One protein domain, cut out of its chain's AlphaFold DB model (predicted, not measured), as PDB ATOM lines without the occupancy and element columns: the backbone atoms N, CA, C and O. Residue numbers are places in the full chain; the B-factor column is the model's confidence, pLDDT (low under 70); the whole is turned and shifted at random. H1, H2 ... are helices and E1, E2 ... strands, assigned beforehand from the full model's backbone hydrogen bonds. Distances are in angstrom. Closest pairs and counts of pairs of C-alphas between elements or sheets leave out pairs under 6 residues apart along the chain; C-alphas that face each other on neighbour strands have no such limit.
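What this domain is: This is residues 8 to 90 of the 91 residues of the protein "Kazal-like domain-containing protein" of Acanthochromis polyacanthus (spiny chromis) (UniProt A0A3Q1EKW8). A small core is made by helix H2 next to a two-stranded sheet, E3 and E4; a hairpin of E1 and E2 with the short helix H1 makes one end, and a tail with H3 sticks out at the other. A long loop, residues 26 to 38, arches from H1 to E3. The printed part has 83 residues with three named helices and four named strands, in the order E1, E2, H1, E3, H2, E4, H3; both sheets have two antiparallel strands, and the class is mixed, helices and strands. The whole is only just loose, close to extended, with a radius of gyration of the C-alphas of 17.7 A, and it is flat, spanning 58 by 34 by 15 A.

Where its parts are: E1, residues 8 to 10, begins with C-alpha 8 at (-3.836, 41.500, 27.354) and is 6.2 A long. E2, residues 14 to 16, measures 6.1 A, and H1, residues 18 to 25, 11.2 A. E3, residues 39 to 41, is 6.4 A long. H2, residues 50 to 59, runs 14.4 A from C-alpha 50 at (-24.166, 28.154, 32.318). E4, residues 66 to 69, is 7.4 A long. H3, residues 78 to 88, runs 16.5 A and ends with C-alpha 88 at (-25.959, -0.065, 56.652).

How they stand to each other: E1 and E2 form a hairpin, antiparallel at 147 degrees, with N 8 and O 16 within hydrogen-bond range at 2.9 A. The closest C-alphas of E1 and H1 are those of Ile 8 and Ser 18, 6.9 A apart. H1 and H2 touch, about perpendicular at 75 degrees; their closest C-alphas, of Cys 23 and Cys 58, are 5.6 A apart. The closest C-alphas of E3 and H2, of Val 39 and Glu 50, are 6.3 A apart. E3 and E4 are antiparallel at 158 degrees, with N 67 and O 40 at 2.8 A and N 40 and O 68 at 2.9 A, both within hydrogen-bond range. Residues 39 to 40 of E3 also pair, antiparallel, with residues 46 to 47. H3 touches no helix and is apart from E3, among others. Every O i to N i+4 pair is within hydrogen-bond range in H2, against 2 of 4 in H1 and 3 of 7 in H3, where 1 of 8 O i to N i+3 pairs is within range.

The domain as a whole: The two C-alphas farthest apart, of Gly 11 and Ala 90, are 59.6 A apart. Residues 76 to 90, of which 78 to 88 belong to H3, stand free; the body without them spans 38 by 27 by 13 A. The printed part has no cut, and the link from H1 to E3, 13 residues, is long. The mean pLDDT of the printed part is 74.1, with residues 8 to 29 and 75 to 90 under 70.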
ATOM      1  N   ILE A   8      -4.135  40.070  27.225       56.56
ATOM      2  CA  ILE A   8      -3.836  41.500  27.354       56.56
ATOM      3  C   ILE A   8      -3.427  41.751  28.802       56.56
ATOM      4  O   ILE A   8      -4.194  41.509  29.733       56.56
ATOM      5  N   ALA A   9      -2.189  42.203  28.989       56.44
ATOM      6  CA  ALA A   9      -1.665  42.597  30.286       56.44
ATOM      7  C   ALA A   9      -2.046  44.059  30.554       56.44
ATOM      8  O   ALA A   9      -1.435  44.975  30.007       56.44
ATOM      9  N   LEU A  10      -3.062  44.285  31.387       54.44
ATOM     10  CA  LEU A  10      -3.302  45.598  31.983       54.44
ATOM     11  C   LEU A  10      -2.523  45.605  33.295       54.44
ATOM     12  O   LEU A  10      -2.844  44.854  34.213       54.44
ATOM     13  N   GLY A  11      -1.410  46.338  33.314       53.50
ATOM     14  CA  GLY A  11      -0.428  46.305  34.395       53.50
ATOM     15  C   GLY A  11      -1.077  46.488  35.762       53.50
ATOM     16  O   GLY A  11      -1.514  47.583  36.060       53.50
ATOM     17  N   LEU A  12      -1.160  45.385  36.515       55.91
ATOM     18  CA  LEU A  12      -1.375  45.199  37.963       55.91
ATOM     19  C   LEU A  12      -1.431  43.670  38.254       55.91
ATOM     20  O   LEU A  12      -2.247  43.183  39.030       55.91
ATOM     21  N   GLY A  13      -0.612  42.865  37.558       53.28
ATOM     22  CA  GLY A  13      -0.517  41.407  37.765       53.28
ATOM     23  C   GLY A  13      -1.713  40.560  37.296       53.28
ATOM     24  O   GLY A  13      -1.670  39.339  37.418       53.28
ATOM     25  N   LYS A  14      -2.768  41.163  36.733       54.69
ATOM     26  CA  LYS A  14      -3.927  40.436  36.196       54.69
ATOM     27  C   LYS A  14      -3.725  40.151  34.704       54.69
ATOM     28  O   LYS A  14      -3.654  41.063  33.882       54.69
ATOM     29  N   VAL A  15      -3.629  38.873  34.353       56.19
ATOM     30  CA  VAL A  15      -3.548  38.396  32.969       56.19
ATOM     31  C   VAL A  15      -4.977  38.180  32.468       56.19
ATOM     32  O   VAL A  15      -5.668  37.302  32.973       56.19
ATOM     33  N   MET A  16      -5.441  39.000  31.519       54.34
ATOM     34  CA  MET A  16      -6.815  38.925  31.012       54.34
ATOM     35  C   MET A  16      -6.842  38.249  29.639       54.34
ATOM     36  O   MET A  16      -6.215  38.731  28.693       54.34
ATOM     37  N   THR A  17      -7.539  37.120  29.505       59.62
ATOM     38  CA  THR A  17      -7.694  36.454  28.198       59.62
ATOM     39  C   THR A  17      -8.498  37.324  27.230       59.62
ATOM     40  O   THR A  17      -9.308  38.149  27.650       59.62
ATOM     41  N   SER A  18      -8.327  37.143  25.915       55.16
ATOM     42  CA  SER A  18      -9.170  37.824  24.917       55.16
ATOM     43  C   SER A  18     -10.666  37.561  25.142       55.16
ATOM     44  O   SER A  18     -11.491  38.426  24.858       55.16
ATOM     45  N   ALA A  19     -11.014  36.396  25.705       55.38
ATOM     46  CA  ALA A  19     -12.372  36.070  26.131       55.38
ATOM     47  C   ALA A  19     -12.831  36.947  27.309       55.38
ATOM     48  O   ALA A  19     -13.934  37.479  27.260       55.38
ATOM     49  N   GLN A  20     -11.974  37.174  28.311       57.41
ATOM     50  CA  GLN A  20     -12.247  38.053  29.456       57.41
ATOM     51  C   GLN A  20     -12.268  39.553  29.089       57.41
ATOM     52  O   GLN A  20     -13.001  40.317  29.711       57.41
ATOM     53  N   LEU A  21     -11.534  39.992  28.057       55.69
ATOM     54  CA  LEU A  21     -11.587  41.381  27.568       55.69
ATOM     55  C   LEU A  21     -12.887  41.673  26.794       55.69
ATOM     56  O   LEU A  21     -13.536  42.693  27.022       55.69
ATOM     57  N   ASN A  22     -13.323  40.733  25.948       57.00
ATOM     58  CA  ASN A  22     -14.650  40.767  25.315       57.00
ATOM     59  C   ASN A  22     -15.780  40.709  26.358       57.00
ATOM     60  O   ASN A  22     -16.866  41.242  26.151       57.00
ATOM     61  N   CYS A  23     -15.476  40.132  27.515       61.91
ATOM     62  CA  CYS A  23     -16.322  40.079  28.690       61.91
ATOM     63  C   CYS A  23     -16.523  41.441  29.396       61.91
ATOM     64  O   CYS A  23     -17.430  41.594  30.193       61.91
ATOM     65  N   ILE A  24     -15.737  42.482  29.125       63.31
ATOM     66  CA  ILE A  24     -15.991  43.804  29.737       63.31
ATOM     67  C   ILE A  24     -16.833  44.685  28.805       63.31
ATOM     68  O   ILE A  24     -17.667  45.458  29.270       63.31
ATOM     69  N   LEU A  25     -16.661  44.538  27.487       59.69
ATOM     70  CA  LEU A  25     -17.253  45.431  26.483       59.69
ATOM     71  C   LEU A  25     -18.559  44.916  25.848       59.69
ATOM     72  O   LEU A  25     -19.357  45.725  25.391       59.69
ATOM     73  N   ILE A  26     -18.804  43.600  25.819       57.69
ATOM     74  CA  ILE A  26     -19.969  42.980  25.134       57.69
ATOM     75  C   ILE A  26     -21.006  42.453  26.142       57.69
ATOM     76  O   ILE A  26     -22.122  42.071  25.815       57.69
ATOM     77  N   TYR A  27     -20.644  42.433  27.413       59.22
ATOM     78  CA  TYR A  27     -21.223  41.522  28.379       59.22
ATOM     79  C   TYR A  27     -22.433  42.055  29.165       59.22
ATOM     80  O   TYR A  27     -23.290  41.278  29.593       59.22
ATOM     81  N   ILE A  28     -22.573  43.380  29.264       58.03
ATOM     82  CA  ILE A  28     -23.863  44.000  29.612       58.03
ATOM     83  C   ILE A  28     -24.963  43.531  28.633       58.03
ATOM     84  O   ILE A  28     -26.132  43.522  29.002       58.03
ATOM     85  N   CYS A  29     -24.582  43.056  27.439       62.31
ATOM     86  CA  CYS A  29     -25.469  42.579  26.384       62.31
ATOM     87  C   CYS A  29     -25.602  41.042  26.302       62.31
ATOM     88  O   CYS A  29     -26.209  40.565  25.345       62.31
ATOM     89  N   ILE A  30     -25.047  40.242  27.234       75.88
ATOM     90  CA  ILE A  30     -25.348  38.794  27.241       75.88
ATOM     91  C   ILE A  30     -26.786  38.600  27.721       75.88
ATOM     92  O   ILE A  30     -27.077  38.611  28.923       75.88
ATOM     93  N   GLU A  31     -27.674  38.386  26.759       81.75
ATOM     94  CA  GLU A  31     -29.019  37.890  27.000       81.75
ATOM     95  C   GLU A  31     -28.952  36.394  27.315       81.75
ATOM     96  O   GLU A  31     -28.475  35.588  26.519       81.75
ATOM     97  N   CYS A  32     -29.405  36.026  28.512       88.00
ATOM     98  CA  CYS A  32     -29.576  34.632  28.896       88.00
ATOM     99  C   CYS A  32     -31.052  34.261  28.774       88.00
ATOM    100  O   CYS A  32     -31.919  35.035  29.188       88.00
ATOM    101  N   ASN A  33     -31.332  33.061  28.270       89.19
ATOM    102  CA  ASN A  33     -32.644  32.446  28.435       89.19
ATOM    103  C   ASN A  33     -32.915  32.175  29.924       89.19
ATOM    104  O   ASN A  33     -31.996  32.040  30.732       89.19
ATOM    105  N   ASN A  34     -34.191  32.071  30.287       91.81
ATOM    106  CA  ASN A  34     -34.599  31.733  31.652       91.81
ATOM    107  C   ASN A  34     -34.717  30.217  31.876       91.81
ATOM    108  O   ASN A  34     -35.286  29.788  32.880       91.81
ATOM    109  N   ASP A  35     -34.178  29.411  30.961       95.06
ATOM    110  CA  ASP A  35     -34.197  27.958  31.071       95.06
ATOM    111  C   ASP A  35     -33.423  27.526  32.318       95.06
ATOM    112  O   ASP A  35     -32.330  28.026  32.615       95.06
ATOM    113  N   TYR A  36     -34.022  26.612  33.075       94.94
ATOM    114  CA  TYR A  36     -33.451  26.105  34.313       94.94
ATOM    115  C   TYR A  36     -32.641  24.839  34.024       94.94
ATOM    116  O   TYR A  36     -33.201  23.774  33.770       94.94
ATOM    117  N   ALA A  37     -31.319  24.978  34.047       96.19
ATOM    118  CA  ALA A  37     -30.346  23.911  33.829       96.19
ATOM    119  C   ALA A  37     -29.162  24.147  34.783       96.19
ATOM    120  O   ALA A  37     -28.132  24.675  34.357       96.19
ATOM    121  N   PRO A  38     -29.341  23.872  36.088       96.31
ATOM    122  CA  PRO A  38     -28.452  24.368  37.127       96.31
ATOM    123  C   PRO A  38     -27.028  23.847  36.963       96.31
ATOM    124  O   PRO A  38     -26.809  22.711  36.547       96.31
ATOM    125  N   VAL A  39     -26.061  24.692  37.314       96.19
ATOM    126  CA  VAL A  39     -24.641  24.336  37.347       96.19
ATOM    127  C   VAL A  39     -23.997  24.836  38.632       96.19
ATOM    128  O   VAL A  39     -24.295  25.932  39.121       96.19
ATOM    129  N   CYS A  40     -23.067  24.048  39.154       96.00
ATOM    130  CA  CYS A  40     -22.245  24.418  40.287       96.00
ATOM    131  C   CYS A  40     -20.949  25.058  39.790       96.00
ATOM    132  O   CYS A  40     -20.199  24.445  39.027       96.00
ATOM    133  N   GLY A  41     -20.668  26.286  40.220       94.31
ATOM    134  CA  GLY A  41     -19.406  26.955  39.923       94.31
ATOM    135  C   GLY A  41     -18.250  26.443  40.783       94.31
ATOM    136  O   GLY A  41     -18.442  25.976  41.904       94.31
ATOM    137  N   SER A  42     -17.020  26.613  40.303       93.12
ATOM    138  CA  SER A  42     -15.781  26.331  41.050       93.12
ATOM    139  C   SER A  42     -15.613  27.194  42.308       93.12
ATOM    140  O   SER A  42     -14.779  26.902  43.159       93.12
ATOM    141  N   ASN A  43     -16.420  28.248  42.441       92.25
ATOM    142  CA  ASN A  43     -16.574  29.074  43.638       92.25
ATOM    143  C   ASN A  43     -17.646  28.541  44.611       92.25
ATOM    144  O   ASN A  43     -18.041  29.256  45.531       92.25
ATOM    145  N   ASN A  44     -18.131  27.314  44.397       92.69
ATOM    146  CA  ASN A  44     -19.156  26.646  45.196       92.69
ATOM    147  C   ASN A  44     -20.494  27.415  45.260       92.69
ATOM    148  O   ASN A  44     -21.208  27.362  46.262       92.69
ATOM    149  N   LYS A  45     -20.818  28.151  44.188       93.94
ATOM    150  CA  LYS A  45     -22.077  28.885  44.012       93.94
ATOM    151  C   LYS A  45     -22.930  28.220  42.934       93.94
ATOM    152  O   LYS A  45     -22.418  27.855  41.876       93.94
ATOM    153  N   ASN A  46     -24.233  28.125  43.182       95.00
ATOM    154  CA  ASN A  46     -25.188  27.617  42.199       95.00
ATOM    155  C   ASN A  46     -25.551  28.718  41.209       95.00
ATOM    156  O   ASN A  46     -25.798  29.869  41.588       95.00
ATOM    157  N   TYR A  47     -25.653  28.337  39.945       94.19
ATOM    158  CA  TYR A  47     -26.131  29.188  38.870       94.19
ATOM    159  C   TYR A  47     -27.300  28.507  38.174       94.19
ATOM    160  O   TYR A  47     -27.251  27.311  37.919       94.19
ATOM    161  N   GLN A  48     -28.334  29.281  37.842       95.56
ATOM    162  CA  GLN A  48     -29.537  28.787  37.159       95.56
ATOM    163  C   GLN A  48     -29.223  28.062  35.847       95.56
ATOM    164  O   GLN A  48     -29.910  27.105  35.502       95.56
ATOM    165  N   ASN A  49     -28.211  28.544  35.123       94.06
ATOM    166  CA  ASN A  49     -27.611  27.864  33.989       94.06
ATOM    167  C   ASN A  49     -26.203  28.410  33.697       94.06
ATOM    168  O   ASN A  49     -25.747  29.387  34.308       94.06
ATOM    169  N   GLU A  50     -25.517  27.783  32.743       92.69
ATOM    170  CA  GLU A  50     -24.166  28.154  32.318       92.69
ATOM    171  C   GLU A  50     -24.048  29.619  31.863       92.69
ATOM    172  O   GLU A  50     -23.040  30.272  32.153       92.69
ATOM    173  N   CYS A  51     -25.070  30.174  31.201       91.75
ATOM    174  CA  CYS A  51     -25.057  31.573  30.776       91.75
ATOM    175  C   CYS A  51     -24.940  32.503  31.989       91.75
ATOM    176  O   CYS A  51     -24.087  33.391  32.001       91.75
ATOM    177  N   PHE A  52     -25.715  32.253  33.051       92.06
ATOM    178  CA  PHE A  52     -25.649  33.041  34.287       92.06
ATOM    179  C   PHE A  52     -24.304  32.894  35.017       92.06
ATOM    180  O   PHE A  52     -23.841  33.879  35.596       92.06
ATOM    181  N   LEU A  53     -23.664  31.720  34.969       92.06
ATOM    182  CA  LEU A  53     -22.328  31.495  35.539       92.06
ATOM    183  C   LEU A  53     -21.269  32.307  34.806       92.06
ATOM    184  O   LEU A  53     -20.566  33.112  35.423       92.06
ATOM    185  N   ARG A  54     -21.189  32.137  33.479       85.88
ATOM    186  CA  ARG A  54     -20.263  32.898  32.627       85.88
ATOM    187  C   ARG A  54     -20.476  34.384  32.834       85.88
ATOM    188  O   ARG A  54     -19.520  35.149  32.905       85.88
ATOM    189  N   ARG A  55     -21.739  34.771  33.007       86.44
ATOM    190  CA  ARG A  55     -22.127  36.131  33.299       86.44
ATOM    191  C   ARG A  55     -21.536  36.597  34.627       86.44
ATOM    192  O   ARG A  55     -20.782  37.570  34.662       86.44
ATOM    193  N   ASP A  56     -21.788  35.922  35.723       88.56
ATOM    194  CA  ASP A  56     -21.246  36.346  37.013       88.56
ATOM    195  C   ASP A  56     -19.703  36.417  37.045       88.56
ATOM    196  O   ASP A  56     -19.150  37.429  37.481       88.56
ATOM    197  N   ALA A  57     -19.017  35.409  36.489       85.38
ATOM    198  CA  ALA A  57     -17.551  35.358  36.379       85.38
ATOM    199  C   ALA A  57     -16.984  36.606  35.678       85.38
ATOM    200  O   ALA A  57     -16.020  37.240  36.109       85.38
ATOM    201  N   CYS A  58     -17.672  37.009  34.618       80.12
ATOM    202  CA  CYS A  58     -17.353  38.161  33.803       80.12
ATOM    203  C   CYS A  58     -17.488  39.498  34.560       80.12
ATOM    204  O   CYS A  58     -16.549  40.295  34.556       80.12
ATOM    205  N   LYS A  59     -18.602  39.718  35.291       81.44
ATOM    206  CA  LYS A  59     -18.802  40.923  36.141       81.44
ATOM    207  C   LYS A  59     -17.731  41.055  37.202       81.44
ATOM    208  O   LYS A  59     -17.281  42.156  37.498       81.44
ATOM    209  N   GLN A  60     -17.371  39.928  37.798       83.12
ATOM    210  CA  GLN A  60     -16.433  39.880  38.910       83.12
ATOM    211  C   GLN A  60     -14.973  39.886  38.448       83.12
ATOM    212  O   GLN A  60     -14.074  39.893  39.287       83.12
ATOM    213  N   GLN A  61     -14.723  39.865  37.130       78.75
ATOM    214  CA  GLN A  61     -13.387  39.694  36.555       78.75
ATOM    215  C   GLN A  61     -12.650  38.514  37.214       78.75
ATOM    216  O   GLN A  61     -11.462  38.593  37.568       78.75
ATOM    217  N   SER A  62     -13.393  37.431  37.438       82.00
ATOM    218  CA  SER A  62     -12.942  36.206  38.080       82.00
ATOM    219  C   SER A  62     -13.099  35.036  37.116       82.00
ATOM    220  O   SER A  62     -13.909  35.054  36.190       82.00
ATOM    221  N   GLU A  63     -12.265  34.021  37.297       82.38
ATOM    222  CA  GLU A  63     -12.411  32.768  36.571       82.38
ATOM    223  C   GLU A  63     -13.270  31.830  37.419       82.38
ATOM    224  O   GLU A  63     -12.856  31.392  38.491       82.38
ATOM    225  N   VAL A  64     -14.491  31.566  36.953       88.25
ATOM    226  CA  VAL A  64     -15.386  30.564  37.537       88.25
ATOM    227  C   VAL A  64     -15.620  29.510  36.471       88.25
ATOM    228  O   VAL A  64     -16.118  29.817  35.388       88.25
ATOM    229  N   LEU A  65     -15.226  28.278  36.769       90.44
ATOM    230  CA  LEU A  65     -15.443  27.122  35.906       90.44
ATOM    231  C   LEU A  65     -16.688  26.372  36.377       90.44
ATOM    232  O   LEU A  65     -17.078  26.485  37.539       90.44
ATOM    233  N   ILE A  66     -17.303  25.589  35.495       93.56
ATOM    234  CA  ILE A  66     -18.328  24.630  35.910       93.56
ATOM    235  C   ILE A  66     -17.616  23.482  36.627       93.56
ATOM    236  O   ILE A  66     -16.758  22.821  36.047       93.56
ATOM    237  N   MET A  67     -17.957  23.274  37.895       94.94
ATOM    238  CA  MET A  67     -17.470  22.159  38.705       94.94
ATOM    239  C   MET A  67     -18.339  20.913  38.521       94.94
ATOM    240  O   MET A  67     -17.813  19.805  38.479       94.94
ATOM    241  N   SER A  68     -19.657  21.087  38.415       93.81
ATOM    242  CA  SER A  68     -20.614  20.002  38.188       93.81
ATOM    243  C   SER A  68     -21.867  20.531  37.503       93.81
ATOM    244  O   SER A  68     -22.263  21.679  37.724       93.81
ATOM    245  N   GLU A  69     -22.512  19.673  36.718       94.56
ATOM    246  CA  GLU A  69     -23.926  19.836  36.385       94.56
ATOM    247  C   GLU A  69     -24.768  19.659  37.657       94.56
ATOM    248  O   GLU A  69     -24.390  18.903  38.560       94.56
ATOM    249  N   GLY A  70     -25.892  20.363  37.740       92.06
ATOM    250  CA  GLY A  70     -26.717  20.418  38.941       92.06
ATOM    251  C   GLY A  70     -26.264  21.468  39.956       92.06
ATOM    252  O   GLY A  70     -25.316  22.226  39.753       92.06
ATOM    253  N   ASP A  71     -26.982  21.521  41.071       92.81
ATOM    254  CA  ASP A  71     -26.660  22.378  42.208       92.81
ATOM    255  C   ASP A  71     -25.355  21.951  42.905       92.81
ATOM    256  O   ASP A  71     -24.985  20.775  42.913       92.81
ATOM    257  N   CYS A  72     -24.662  22.896  43.548       92.31
ATOM    258  CA  CYS A  72     -23.524  22.563  44.394       92.31
ATOM    259  C   CYS A  72     -23.956  21.675  45.566       92.31
ATOM    260  O   CYS A  72     -25.072  21.818  46.080       92.31
ATOM    261  N   PRO A  73     -23.064  20.796  46.049       84.88
ATOM    262  CA  PRO A  73     -23.347  19.994  47.227       84.88
ATOM    263  C   PRO A  73     -23.653  20.916  48.414       84.88
ATOM    264  O   PRO A  73     -22.800  21.689  48.855       84.88
ATOM    265  N   ALA A  74     -24.876  20.839  48.945       81.00
ATOM    266  CA  ALA A  74     -25.254  21.574  50.145       81.00
ATOM    267  C   ALA A  74     -24.311  21.165  51.286       81.00
ATOM    268  O   ALA A  74     -24.230  19.983  51.638       81.00
ATOM    269  N   GLY A  75     -23.588  22.142  51.840       68.44
ATOM    270  CA  GLY A  75     -22.454  21.990  52.761       68.44
ATOM    271  C   GLY A  75     -22.729  21.335  54.121       68.44
ATOM    272  O   GLY A  75     -22.013  21.612  55.074       68.44
ATOM    273  N   MET A  76     -23.726  20.459  54.241       56.66
ATOM    274  CA  MET A  76     -23.990  19.657  55.438       56.66
ATOM    275  C   MET A  76     -24.370  18.191  55.161       56.66
ATOM    276  O   MET A  76     -24.307  17.387  56.086       56.66
ATOM    277  N   TYR A  77     -24.690  17.786  53.922       55.59
ATOM    278  CA  TYR A  77     -25.178  16.416  53.659       55.59
ATOM    279  C   TYR A  77     -24.200  15.498  52.913       55.59
ATOM    280  O   TYR A  77     -24.398  14.285  52.915       55.59
ATOM    281  N   ALA A  78     -23.101  16.017  52.356       53.25
ATOM    282  CA  ALA A  78     -22.101  15.170  51.693       53.25
ATOM    283  C   ALA A  78     -21.296  14.306  52.689       53.25
ATOM    284  O   ALA A  78     -21.056  13.130  52.433       53.25
ATOM    285  N   PHE A  79     -20.932  14.844  53.860       51.75
ATOM    286  CA  PHE A  79     -20.229  14.073  54.896       51.75
ATOM    287  C   PHE A  79     -21.161  13.144  55.690       51.75
ATOM    288  O   PHE A  79     -20.741  12.066  56.109       51.75
ATOM    289  N   LEU A  80     -22.435  13.517  55.867       53.22
ATOM    290  CA  LEU A  80     -23.383  12.737  56.668       53.22
ATOM    291  C   LEU A  80     -23.814  11.437  55.962       53.22
ATOM    292  O   LEU A  80     -23.929  10.394  56.606       53.22
ATOM    293  N   MET A  81     -23.968  11.460  54.630       52.91
ATOM    294  CA  MET A  81     -24.348  10.270  53.855       52.91
ATOM    295  C   MET A  81     -23.215   9.238  53.740       52.91
ATOM    296  O   MET A  81     -23.493   8.042  53.686       52.91
ATOM    297  N   VAL A  82     -21.941   9.654  53.793       55.72
ATOM    298  CA  VAL A  82     -20.796   8.718  53.786       55.72
ATOM    299  C   VAL A  82     -20.651   7.971  55.123       55.72
ATOM    300  O   VAL A  82     -20.144   6.850  55.141       55.72
ATOM    301  N   SER A  83     -21.144   8.527  56.236       51.47
ATOM    302  CA  SER A  83     -21.140   7.846  57.543       51.47
ATOM    303  C   SER A  83     -22.346   6.923  57.762       51.47
ATOM    304  O   SER A  83     -22.194   5.871  58.386       51.47
ATOM    305  N   LEU A  84     -23.524   7.265  57.224       54.56
ATOM    306  CA  LEU A  84     -24.735   6.436  57.349       54.56
ATOM    307  C   LEU A  84     -24.743   5.236  56.386       54.56
ATOM    308  O   LEU A  84     -25.183   4.157  56.777       54.56
ATOM    309  N   HIS A  85     -24.185   5.359  55.176       46.53
ATOM    310  CA  HIS A  85     -24.100   4.217  54.249       46.53
ATOM    311  C   HIS A  85     -23.014   3.193  54.618       46.53
ATOM    312  O   HIS A  85     -23.126   2.028  54.248       46.53
ATOM    313  N   LYS A  86     -21.977   3.581  55.378       51.53
ATOM    314  CA  LYS A  86     -20.936   2.637  55.829       51.53
ATOM    315  C   LYS A  86     -21.413   1.671  56.918       51.53
ATOM    316  O   LYS A  86     -20.870   0.578  57.012       51.53
ATOM    317  N   HIS A  87     -22.421   2.045  57.705       42.47
ATOM    318  CA  HIS A  87     -22.970   1.182  58.757       42.47
ATOM    319  C   HIS A  87     -24.139   0.312  58.273       42.47
ATOM    320  O   HIS A  87     -24.357  -0.759  58.825       42.47
ATOM    321  N   ALA A  88     -24.855   0.718  57.217       50.62
ATOM    322  CA  ALA A  88     -25.959  -0.065  56.652       50.62
ATOM    323  C   ALA A  88     -25.511  -1.258  55.781       50.62
ATOM    324  O   ALA A  88     -26.333  -2.111  55.472       50.62
ATOM    325  N   LEU A  89     -24.233  -1.334  55.389       52.47
ATOM    326  CA  LEU A  89     -23.667  -2.472  54.647       52.47
ATOM    327  C   LEU A  89     -22.881  -3.464  55.531       52.47
ATOM    328  O   LEU A  89     -22.279  -4.395  55.000       52.47
ATOM    329  N   ALA A  90     -22.843  -3.254  56.852       50.31
ATOM    330  CA  ALA A  90     -22.074  -4.066  57.803       50.31
ATOM    331  C   ALA A  90     -22.946  -4.835  58.822       50.31
ATOM    332  O   ALA A  90     -22.444  -5.215  59.881       50.31
TER     333      ALA A  90